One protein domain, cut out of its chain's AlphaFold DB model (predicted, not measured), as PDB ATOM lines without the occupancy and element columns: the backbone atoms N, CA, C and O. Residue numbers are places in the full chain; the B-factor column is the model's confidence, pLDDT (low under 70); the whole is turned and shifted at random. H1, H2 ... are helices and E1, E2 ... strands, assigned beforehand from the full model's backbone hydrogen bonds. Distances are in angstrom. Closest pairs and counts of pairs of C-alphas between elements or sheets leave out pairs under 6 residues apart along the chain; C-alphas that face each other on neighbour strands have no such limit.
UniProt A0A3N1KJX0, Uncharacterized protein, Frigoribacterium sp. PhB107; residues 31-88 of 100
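Overview. This is residues 31 to 88 of the 100 residues of an uncharacterized protein of Frigoribacterium sp. PhB107 (UniProt A0A3N1KJX0). Two helices, H1 and H2, form a short helical hairpin, and the longer helix H3 crosses the first part of H2, nearly at right angles to it. The short strand E1 leads in near the last residue of H2. The printed part has 58 residues, with one named strand and three named helices in the order E1, H1, H2, H3; its class is mostly helix. It is compact and rounded, with a radius of gyration of the C-alphas of 10.6 A and spans of 28 by 23 by 22 A.

Arrangement. Start at E1, residues 31 to 33, which pairs with no named strand. Next comes H1, residues 40 to 46, apart from E1. H2, residues 51 to 62, touches H1 with residues 54 to 58 alone; look at the C-alphas of Leu 46 and Ala 54, the closest, 5.5 A apart. This hairpin runs opposite ways at a shallow tilt of 32 degrees. Back at E1, its closest C-alpha pair with H2 is Val 32 and Tyr 62, 6.5 A apart. H3, residues 73 to 87, touches H2 at residues 51 to 55 alone; the C-alphas of Val 55 and Tyr 80 are closest, 6.4 A apart. Their lines are only just about perpendicular, at 71 degrees. H3 is apart from E1 and H1. In H2 and H3 every O i to N i+4 pair is within hydrogen-bond range; in H1, 2 of 3 are.

Along the chain. Find C-alpha 31 at (42.837, 46.717, 9.421), where E1 begins; it is 6.9 A long. H1 measures 9.7 A. H2 starts at C-alpha 51, (44.146, 28.856, 11.608), and measures 16.8 A. H3 measures 21.0 A and ends at C-alpha 87, (52.784, 39.543, 5.751).

Size, cuts and confidence. The farthest C-alphas, those of Pro 40 and Glu 71, are 28.8 A apart. The printed part has no cut. The link H1 to H2 is tight; E1 to H1 and H2 to H3 are short links. Mean pLDDT of the printed part is 85.8, and no printed residue is under 70.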
ATOM      1  N   SER A  31      41.399  46.859   9.579       85.00
ATOM      2  CA  SER A  31      42.837  46.717   9.421       85.00
ATOM      3  C   SER A  31      43.494  46.085  10.626       85.00
ATOM      4  O   SER A  31      43.239  46.477  11.766       85.00
ATOM      5  N   VAL A  32      44.396  45.151  10.369       87.25
ATOM      6  CA  VAL A  32      45.200  44.469  11.387       87.25
ATOM      7  C   VAL A  32      46.680  44.632  11.044       87.25
ATOM      8  O   VAL A  32      47.016  44.846   9.879       87.25
ATOM      9  N   PRO A  33      47.599  44.606  12.019       87.50
ATOM     10  CA  PRO A  33      49.020  44.567  11.692       87.50
ATOM     11  C   PRO A  33      49.356  43.286  10.920       87.50
ATOM     12  O   PRO A  33      48.756  42.237  11.153       87.50
ATOM     13  N   LEU A  34      50.330  43.365  10.013       85.56
ATOM     14  CA  LEU A  34      50.899  42.166   9.389       85.56
ATOM     15  C   LEU A  34      51.535  41.283  10.469       85.56
ATOM     16  O   LEU A  34      52.045  41.804  11.462       85.56
ATOM     17  N   LEU A  35      51.568  39.966  10.260       81.75
ATOM     18  CA  LEU A  35      52.062  39.007  11.256       81.75
ATOM     19  C   LEU A  35      53.480  39.344  11.776       81.75
ATOM     20  O   LEU A  35      53.710  39.310  12.982       81.75
ATOM     21  N   LYS A  36      54.397  39.805  10.910       78.69
ATOM     22  CA  LYS A  36      55.753  40.277  11.284       78.69
ATOM     23  C   LYS A  36      55.789  41.501  12.215       78.69
ATOM     24  O   LYS A  36      56.819  41.778  12.823       78.69
ATOM     25  N   PHE A  37      54.684  42.238  12.311       81.31
ATOM     26  CA  PHE A  37      54.508  43.411  13.171       81.31
ATOM     27  C   PHE A  37      53.464  43.190  14.274       81.31
ATOM     28  O   PHE A  37      53.158  44.121  15.022       81.31
ATOM     29  N   ALA A  38      52.900  41.984  14.385       80.56
ATOM     30  CA  ALA A  38      51.958  41.657  15.440       80.56
ATOM     31  C   ALA A  38      52.655  41.688  16.809       80.56
ATOM     32  O   ALA A  38      53.826  41.327  16.951       80.56
ATOM     33  N   ALA A  39      51.929  42.123  17.841       77.12
ATOM     34  CA  ALA A  39      52.475  42.195  19.191       77.12
ATOM     35  C   ALA A  39      52.975  40.809  19.659       77.12
ATOM     36  O   ALA A  39      52.252  39.825  19.483       77.12
ATOM     37  N   PRO A  40      54.137  40.704  20.336       78.62
ATOM     38  CA  PRO A  40      54.672  39.419  20.803       78.62
ATOM     39  C   PRO A  40      53.697  38.623  21.681       78.62
ATOM     40  O   PRO A  40      53.684  37.396  21.649       78.62
ATOM     41  N   VAL A  41      52.845  39.322  22.440       79.75
ATOM     42  CA  VAL A  41      51.781  38.715  23.258       79.75
ATOM     43  C   VAL A  41      50.744  37.995  22.395       79.75
ATOM     44  O   VAL A  41      50.254  36.945  22.796       79.75
ATOM     45  N   VAL A  42      50.420  38.540  21.220       82.00
ATOM     46  CA  VAL A  42      49.516  37.914  20.251       82.00
ATOM     47  C   VAL A  42      50.240  36.760  19.570       82.00
ATOM     48  O   VAL A  42      49.744  35.645  19.625       82.00
ATOM     49  N   VAL A  43      51.452  36.974  19.046       81.50
ATOM     50  CA  VAL A  43      52.243  35.924  18.373       81.50
ATOM     51  C   VAL A  43      52.430  34.689  19.259       81.50
ATOM     52  O   VAL A  43      52.252  33.572  18.790       81.50
ATOM     53  N   LYS A  44      52.693  34.868  20.559       83.06
ATOM     54  CA  LYS A  44      52.796  33.760  21.523       83.06
ATOM     55  C   LYS A  44      51.504  32.944  21.652       83.06
ATOM     56  O   LYS A  44      51.565  31.763  21.966       83.06
ATOM     57  N   LYS A  45      50.339  33.562  21.458       82.75
ATOM     58  CA  LYS A  45      49.051  32.853  21.457       82.75
ATOM     59  C   LYS A  45      48.800  32.122  20.141       82.75
ATOM     60  O   LYS A  45      48.105  31.123  20.152       82.75
ATOM     61  N   LEU A  46      49.385  32.605  19.043       81.44
ATOM     62  CA  LEU A  46      49.247  32.016  17.709       81.44
ATOM     63  C   LEU A  46      50.097  30.753  17.500       81.44
ATOM     64  O   LEU A  46      49.893  30.025  16.533       81.44
ATOM     65  N   THR A  47      51.060  30.471  18.378       79.88
ATOM     66  CA  THR A  47      51.897  29.271  18.259       79.88
ATOM     67  C   THR A  47      51.158  28.026  18.749       79.88
ATOM     68  O   THR A  47      50.839  27.936  19.933       79.88
ATOM     69  N   GLY A  48      50.972  27.041  17.865       82.19
ATOM     70  CA  GLY A  48      50.411  25.729  18.214       82.19
ATOM     71  C   GLY A  48      48.883  25.651  18.215       82.19
ATOM     72  O   GLY A  48      48.341  24.678  18.732       82.19
ATOM     73  N   ILE A  49      48.205  26.649  17.647       88.06
ATOM     74  CA  ILE A  49      46.746  26.680  17.490       88.06
ATOM     75  C   ILE A  49      46.342  26.529  16.021       88.06
ATOM     76  O   ILE A  49      47.180  26.600  15.117       88.06
ATOM     77  N   THR A  50      45.053  26.316  15.774       89.62
ATOM     78  CA  THR A  50      44.502  26.223  14.417       89.62
ATOM     79  C   THR A  50      44.417  27.594  13.733       89.62
ATOM     80  O   THR A  50      44.376  28.632  14.394       89.62
ATOM     81  N   LYS A  51      44.349  27.616  12.388       89.31
ATOM     82  CA  LYS A  51      44.146  28.856  11.608       89.31
ATOM     83  C   LYS A  51      42.887  29.611  12.061       89.31
ATOM     84  O   LYS A  51      42.910  30.829  12.167       89.31
ATOM     85  N   LEU A  52      41.812  28.885  12.371       89.44
ATOM     86  CA  LEU A  52      40.542  29.463  12.815       89.44
ATOM     87  C   LEU A  52      40.700  30.195  14.155       89.44
ATOM     88  O   LEU A  52      40.394  31.381  14.243       89.44
ATOM     89  N   GLU A  53      41.258  29.519  15.162       90.31
ATOM     90  CA  GLU A  53      41.537  30.122  16.476       90.31
ATOM     91  C   GLU A  53      42.504  31.309  16.355       90.31
ATOM     92  O   GLU A  53      42.383  32.303  17.070       90.31
ATOM     93  N   ALA A  54      43.467  31.236  15.430       89.94
ATOM     94  CA  ALA A  54      44.393  32.328  15.170       89.94
ATOM     95  C   ALA A  54      43.662  33.591  14.707       89.94
ATOM     96  O   ALA A  54      43.881  34.663  15.282       89.94
ATOM     97  N   VAL A  55      42.780  33.465  13.708       89.88
ATOM     98  CA  VAL A  55      41.976  34.592  13.215       89.88
ATOM     99  C   VAL A  55      41.102  35.154  14.323       89.88
ATOM    100  O   VAL A  55      41.122  36.367  14.517       89.88
ATOM    101  N   GLU A  56      40.410  34.310  15.089       92.25
ATOM    102  CA  GLU A  56      39.580  34.754  16.216       92.25
ATOM    103  C   GLU A  56      40.390  35.608  17.199       92.25
ATOM    104  O   GLU A  56      40.025  36.746  17.489       92.25
ATOM    105  N   ILE A  57      41.553  35.118  17.642       91.19
ATOM    106  CA  ILE A  57      42.411  35.831  18.595       91.19
ATOM    107  C   ILE A  57      42.884  37.176  18.040       91.19
ATOM    108  O   ILE A  57      42.914  38.165  18.776       91.19
ATOM    109  N   ILE A  58      43.298  37.234  16.773       90.19
ATOM    110  CA  ILE A  58      43.801  38.472  16.159       90.19
ATOM    111  C   ILE A  58      42.665  39.464  15.970       90.19
ATOM    112  O   ILE A  58      42.789  40.626  16.362       90.19
ATOM    113  N   ILE A  59      41.574  39.014  15.359       90.69
ATOM    114  CA  ILE A  59      40.433  39.856  15.045       90.69
ATOM    115  C   ILE A  59      39.838  40.411  16.331       90.69
ATOM    116  O   ILE A  59      39.721  41.624  16.433       90.69
ATOM    117  N   GLU A  60      39.583  39.589  17.347       91.06
ATOM    118  CA  GLU A  60      39.036  40.064  18.621       91.06
ATOM    119  C   GLU A  60      40.002  40.982  19.381       91.06
ATOM    120  O   GLU A  60      39.576  41.886  20.100       91.06
ATOM    121  N   HIS A  61      41.315  40.814  19.200       89.44
ATOM    122  CA  HIS A  61      42.297  41.698  19.826       89.44
ATOM    123  C   HIS A  61      42.309  43.113  19.225       89.44
ATOM    124  O   HIS A  61      42.477  44.082  19.965       89.44
ATOM    125  N   TYR A  62      42.154  43.249  17.903       87.50
ATOM    126  CA  TYR A  62      42.220  44.551  17.217       87.50
ATOM    127  C   TYR A  62      40.844  45.153  16.897       87.50
ATOM    128  O   TYR A  62      40.707  46.376  16.862       87.50
ATOM    129  N   HIS A  63      39.838  44.312  16.673       88.62
ATOM    130  CA  HIS A  63      38.456  44.651  16.334       88.62
ATOM    131  C   HIS A  63      37.481  43.755  17.113       88.62
ATOM    132  O   HIS A  63      36.924  42.816  16.548       88.62
ATOM    133  N   PRO A  64      37.231  44.056  18.398       90.38
ATOM    134  CA  PRO A  64      36.323  43.262  19.220       90.38
ATOM    135  C   PRO A  64      34.931  43.107  18.590       90.38
ATOM    136  O   PRO A  64      34.346  44.086  18.102       90.38
ATOM    137  N   GLY A  65      34.406  41.882  18.614       89.38
ATOM    138  CA  GLY A  65      33.110  41.483  18.067       89.38
ATOM    139  C   GLY A  65      33.060  41.351  16.545       89.38
ATOM    140  O   GLY A  65      31.995  41.068  16.004       89.38
ATOM    141  N   LEU A  66      34.168  41.580  15.832       88.25
ATOM    142  CA  LEU A  66      34.208  41.452  14.376       88.25
ATOM    143  C   LEU A  66      34.264  39.987  13.927       88.25
ATOM    144  O   LEU A  66      33.838  39.695  12.816       88.25
ATOM    145  N   PHE A  67      34.756  39.065  14.759       89.44
ATOM    146  CA  PHE A  67      34.845  37.658  14.362       89.44
ATOM    147  C   PHE A  67      33.458  37.045  14.110       89.44
ATOM    148  O   PHE A  67      33.287  36.253  13.193       89.44
ATOM    149  N   ALA A  68      32.439  37.499  14.847       89.25
ATOM    150  CA  ALA A  68      31.045  37.094  14.654       89.25
ATOM    151  C   ALA A  68      30.415  37.592  13.337       89.25
ATOM    152  O   ALA A  68      29.317  37.171  12.992       89.25
ATOM    153  N   GLU A  69      31.080  38.506  12.628       88.38
ATOM    154  CA  GLU A  69      30.620  39.048  11.344       88.38
ATOM    155  C   GLU A  69      31.162  38.247  10.151       88.38
ATOM    156  O   GLU A  69      30.850  38.581   9.008       88.38
ATOM    157  N   PHE A  70      31.992  37.226  10.394       87.06
ATOM    158  CA  PHE A  70      32.371  36.272   9.359       87.06
ATOM    159  C   PHE A  70      31.197  35.328   9.071       87.06
ATOM    160  O   PHE A  70      30.537  34.841   9.987       87.06
ATOM    161  N   GLU A  71      30.936  35.079   7.791       85.62
ATOM    162  CA  GLU A  71      29.794  34.294   7.315       85.62
ATOM    163  C   GLU A  71      29.979  32.800   7.596       85.62
ATOM    164  O   GLU A  71      29.053  32.125   8.050       85.62
ATOM    165  N   ASP A  72      31.184  32.286   7.350       86.44
ATOM    166  CA  ASP A  72      31.521  30.877   7.503       86.44
ATOM    167  C   ASP A  72      33.027  30.651   7.731       86.44
ATOM    168  O   ASP A  72      33.856  31.568   7.726       86.44
ATOM    169  N   GLN A  73      33.383  29.386   7.951       87.38
ATOM    170  CA  GLN A  73      34.766  28.963   8.144       87.38
ATOM    171  C   GLN A  73      35.632  29.161   6.887       87.38
ATOM    172  O   GLN A  73      36.828  29.418   7.026       87.38
ATOM    173  N   GLU A  74      35.076  29.047   5.679       88.00
ATOM    174  CA  GLU A  74      35.842  29.221   4.438       88.00
ATOM    175  C   GLU A  74      36.319  30.668   4.302       88.00
ATOM    176  O   GLU A  74      37.488  30.911   4.004       88.00
ATOM    177  N   GLN A  75      35.457  31.630   4.631       87.94
ATOM    178  CA  GLN A  75      35.794  33.047   4.658       87.94
ATOM    179  C   GLN A  75      36.892  33.355   5.686       87.94
ATOM    180  O   GLN A  75      37.807  34.131   5.400       87.94
ATOM    181  N   VAL A  76      36.834  32.736   6.870       88.94
ATOM    182  CA  VAL A  76      37.869  32.879   7.911       88.94
ATOM    183  C   VAL A  76      39.221  32.358   7.416       88.94
ATOM    184  O   VAL A  76      40.246  33.019   7.599       88.94
ATOM    185  N   LEU A  77      39.236  31.190   6.772       87.62
ATOM    186  CA  LEU A  77      40.461  30.592   6.238       87.62
ATOM    187  C   LEU A  77      41.035  31.415   5.079       87.62
ATOM    188  O   LEU A  77      42.228  31.711   5.089       87.62
ATOM    189  N   ALA A  78      40.189  31.868   4.150       85.94
ATOM    190  CA  ALA A  78      40.603  32.732   3.048       85.94
ATOM    191  C   ALA A  78      41.207  34.054   3.551       85.94
ATOM    192  O   ALA A  78      42.216  34.523   3.023       85.94
ATOM    193  N   TRP A  79      40.629  34.635   4.608       89.44
ATOM    194  CA  TRP A  79      41.185  35.820   5.258       89.44
ATOM    195  C   TRP A  79      42.562  35.541   5.874       89.44
ATOM    196  O   TRP A  79      43.474  36.353   5.716       89.44
ATOM    197  N   TYR A  80      42.730  34.400   6.556       88.00
ATOM    198  CA  TYR A  80      44.013  34.017   7.154       88.00
ATOM    199  C   TYR A  80      45.102  33.883   6.091       88.00
ATOM    200  O   TYR A  80      46.186  34.439   6.256       88.00
ATOM    201  N   ASP A  81      44.799  33.189   4.993       85.50
ATOM    202  CA  ASP A  81      45.761  32.934   3.925       85.50
ATOM    203  C   ASP A  81      46.215  34.252   3.272       85.50
ATOM    204  O   ASP A  81      47.419  34.522   3.233       85.50
ATOM    205  N   GLN A  82      45.284  35.151   2.925       85.31
ATOM    206  CA  GLN A  82      45.615  36.492   2.409       85.31
ATOM    207  C   GLN A  82      46.443  37.325   3.396       85.31
ATOM    208  O   GLN A  82      47.428  37.964   3.022       85.31
ATOM    209  N   TRP A  83      46.071  37.311   4.678       86.50
ATOM    210  CA  TRP A  83      46.803  38.041   5.711       86.50
ATOM    211  C   TRP A  83      48.239  37.521   5.873       86.50
ATOM    212  O   TRP A  83      49.177  38.309   6.051       86.50
ATOM    213  N   THR A  84      48.435  36.203   5.786       83.50
ATOM    214  CA  THR A  84      49.766  35.588   5.835       83.50
ATOM    215  C   THR A  84      50.597  35.889   4.587       83.50
ATOM    216  O   THR A  84      51.766  36.268   4.728       83.50
ATOM    217  N   GLU A  85      49.992  35.838   3.400       82.44
ATOM    218  CA  GLU A  85      50.623  36.179   2.122       82.44
ATOM    219  C   GLU A  85      51.137  37.626   2.123       82.44
ATOM    220  O   GLU A  85      52.330  37.863   1.926       82.44
ATOM    221  N   GLU A  86      50.291  38.597   2.486       80.44
ATOM    222  CA  GLU A  86      50.702  40.006   2.580       80.44
ATOM    223  C   GLU A  86      51.758  40.251   3.663       80.44
ATOM    224  O   GLU A  86      52.599  41.156   3.568       80.44
ATOM    225  N   SER A  87      51.755  39.440   4.722       79.25
ATOM    226  CA  SER A  87      52.784  39.543   5.751       79.25
ATOM    227  C   SER A  87      54.158  39.074   5.262       79.25
ATOM    228  O   SER A  87      55.176  39.481   5.842       79.25
ATOM    229  N   GLY A  88      54.206  38.312   4.162       74.00
ATOM    230  CA  GLY A  88      55.399  37.628   3.669       74.00
ATOM    231  C   GLY A  88      55.813  36.464   4.568       74.00
ATOM    232  O   GLY A  88      56.986  36.100   4.599       74.00
TER     233      GLY A  88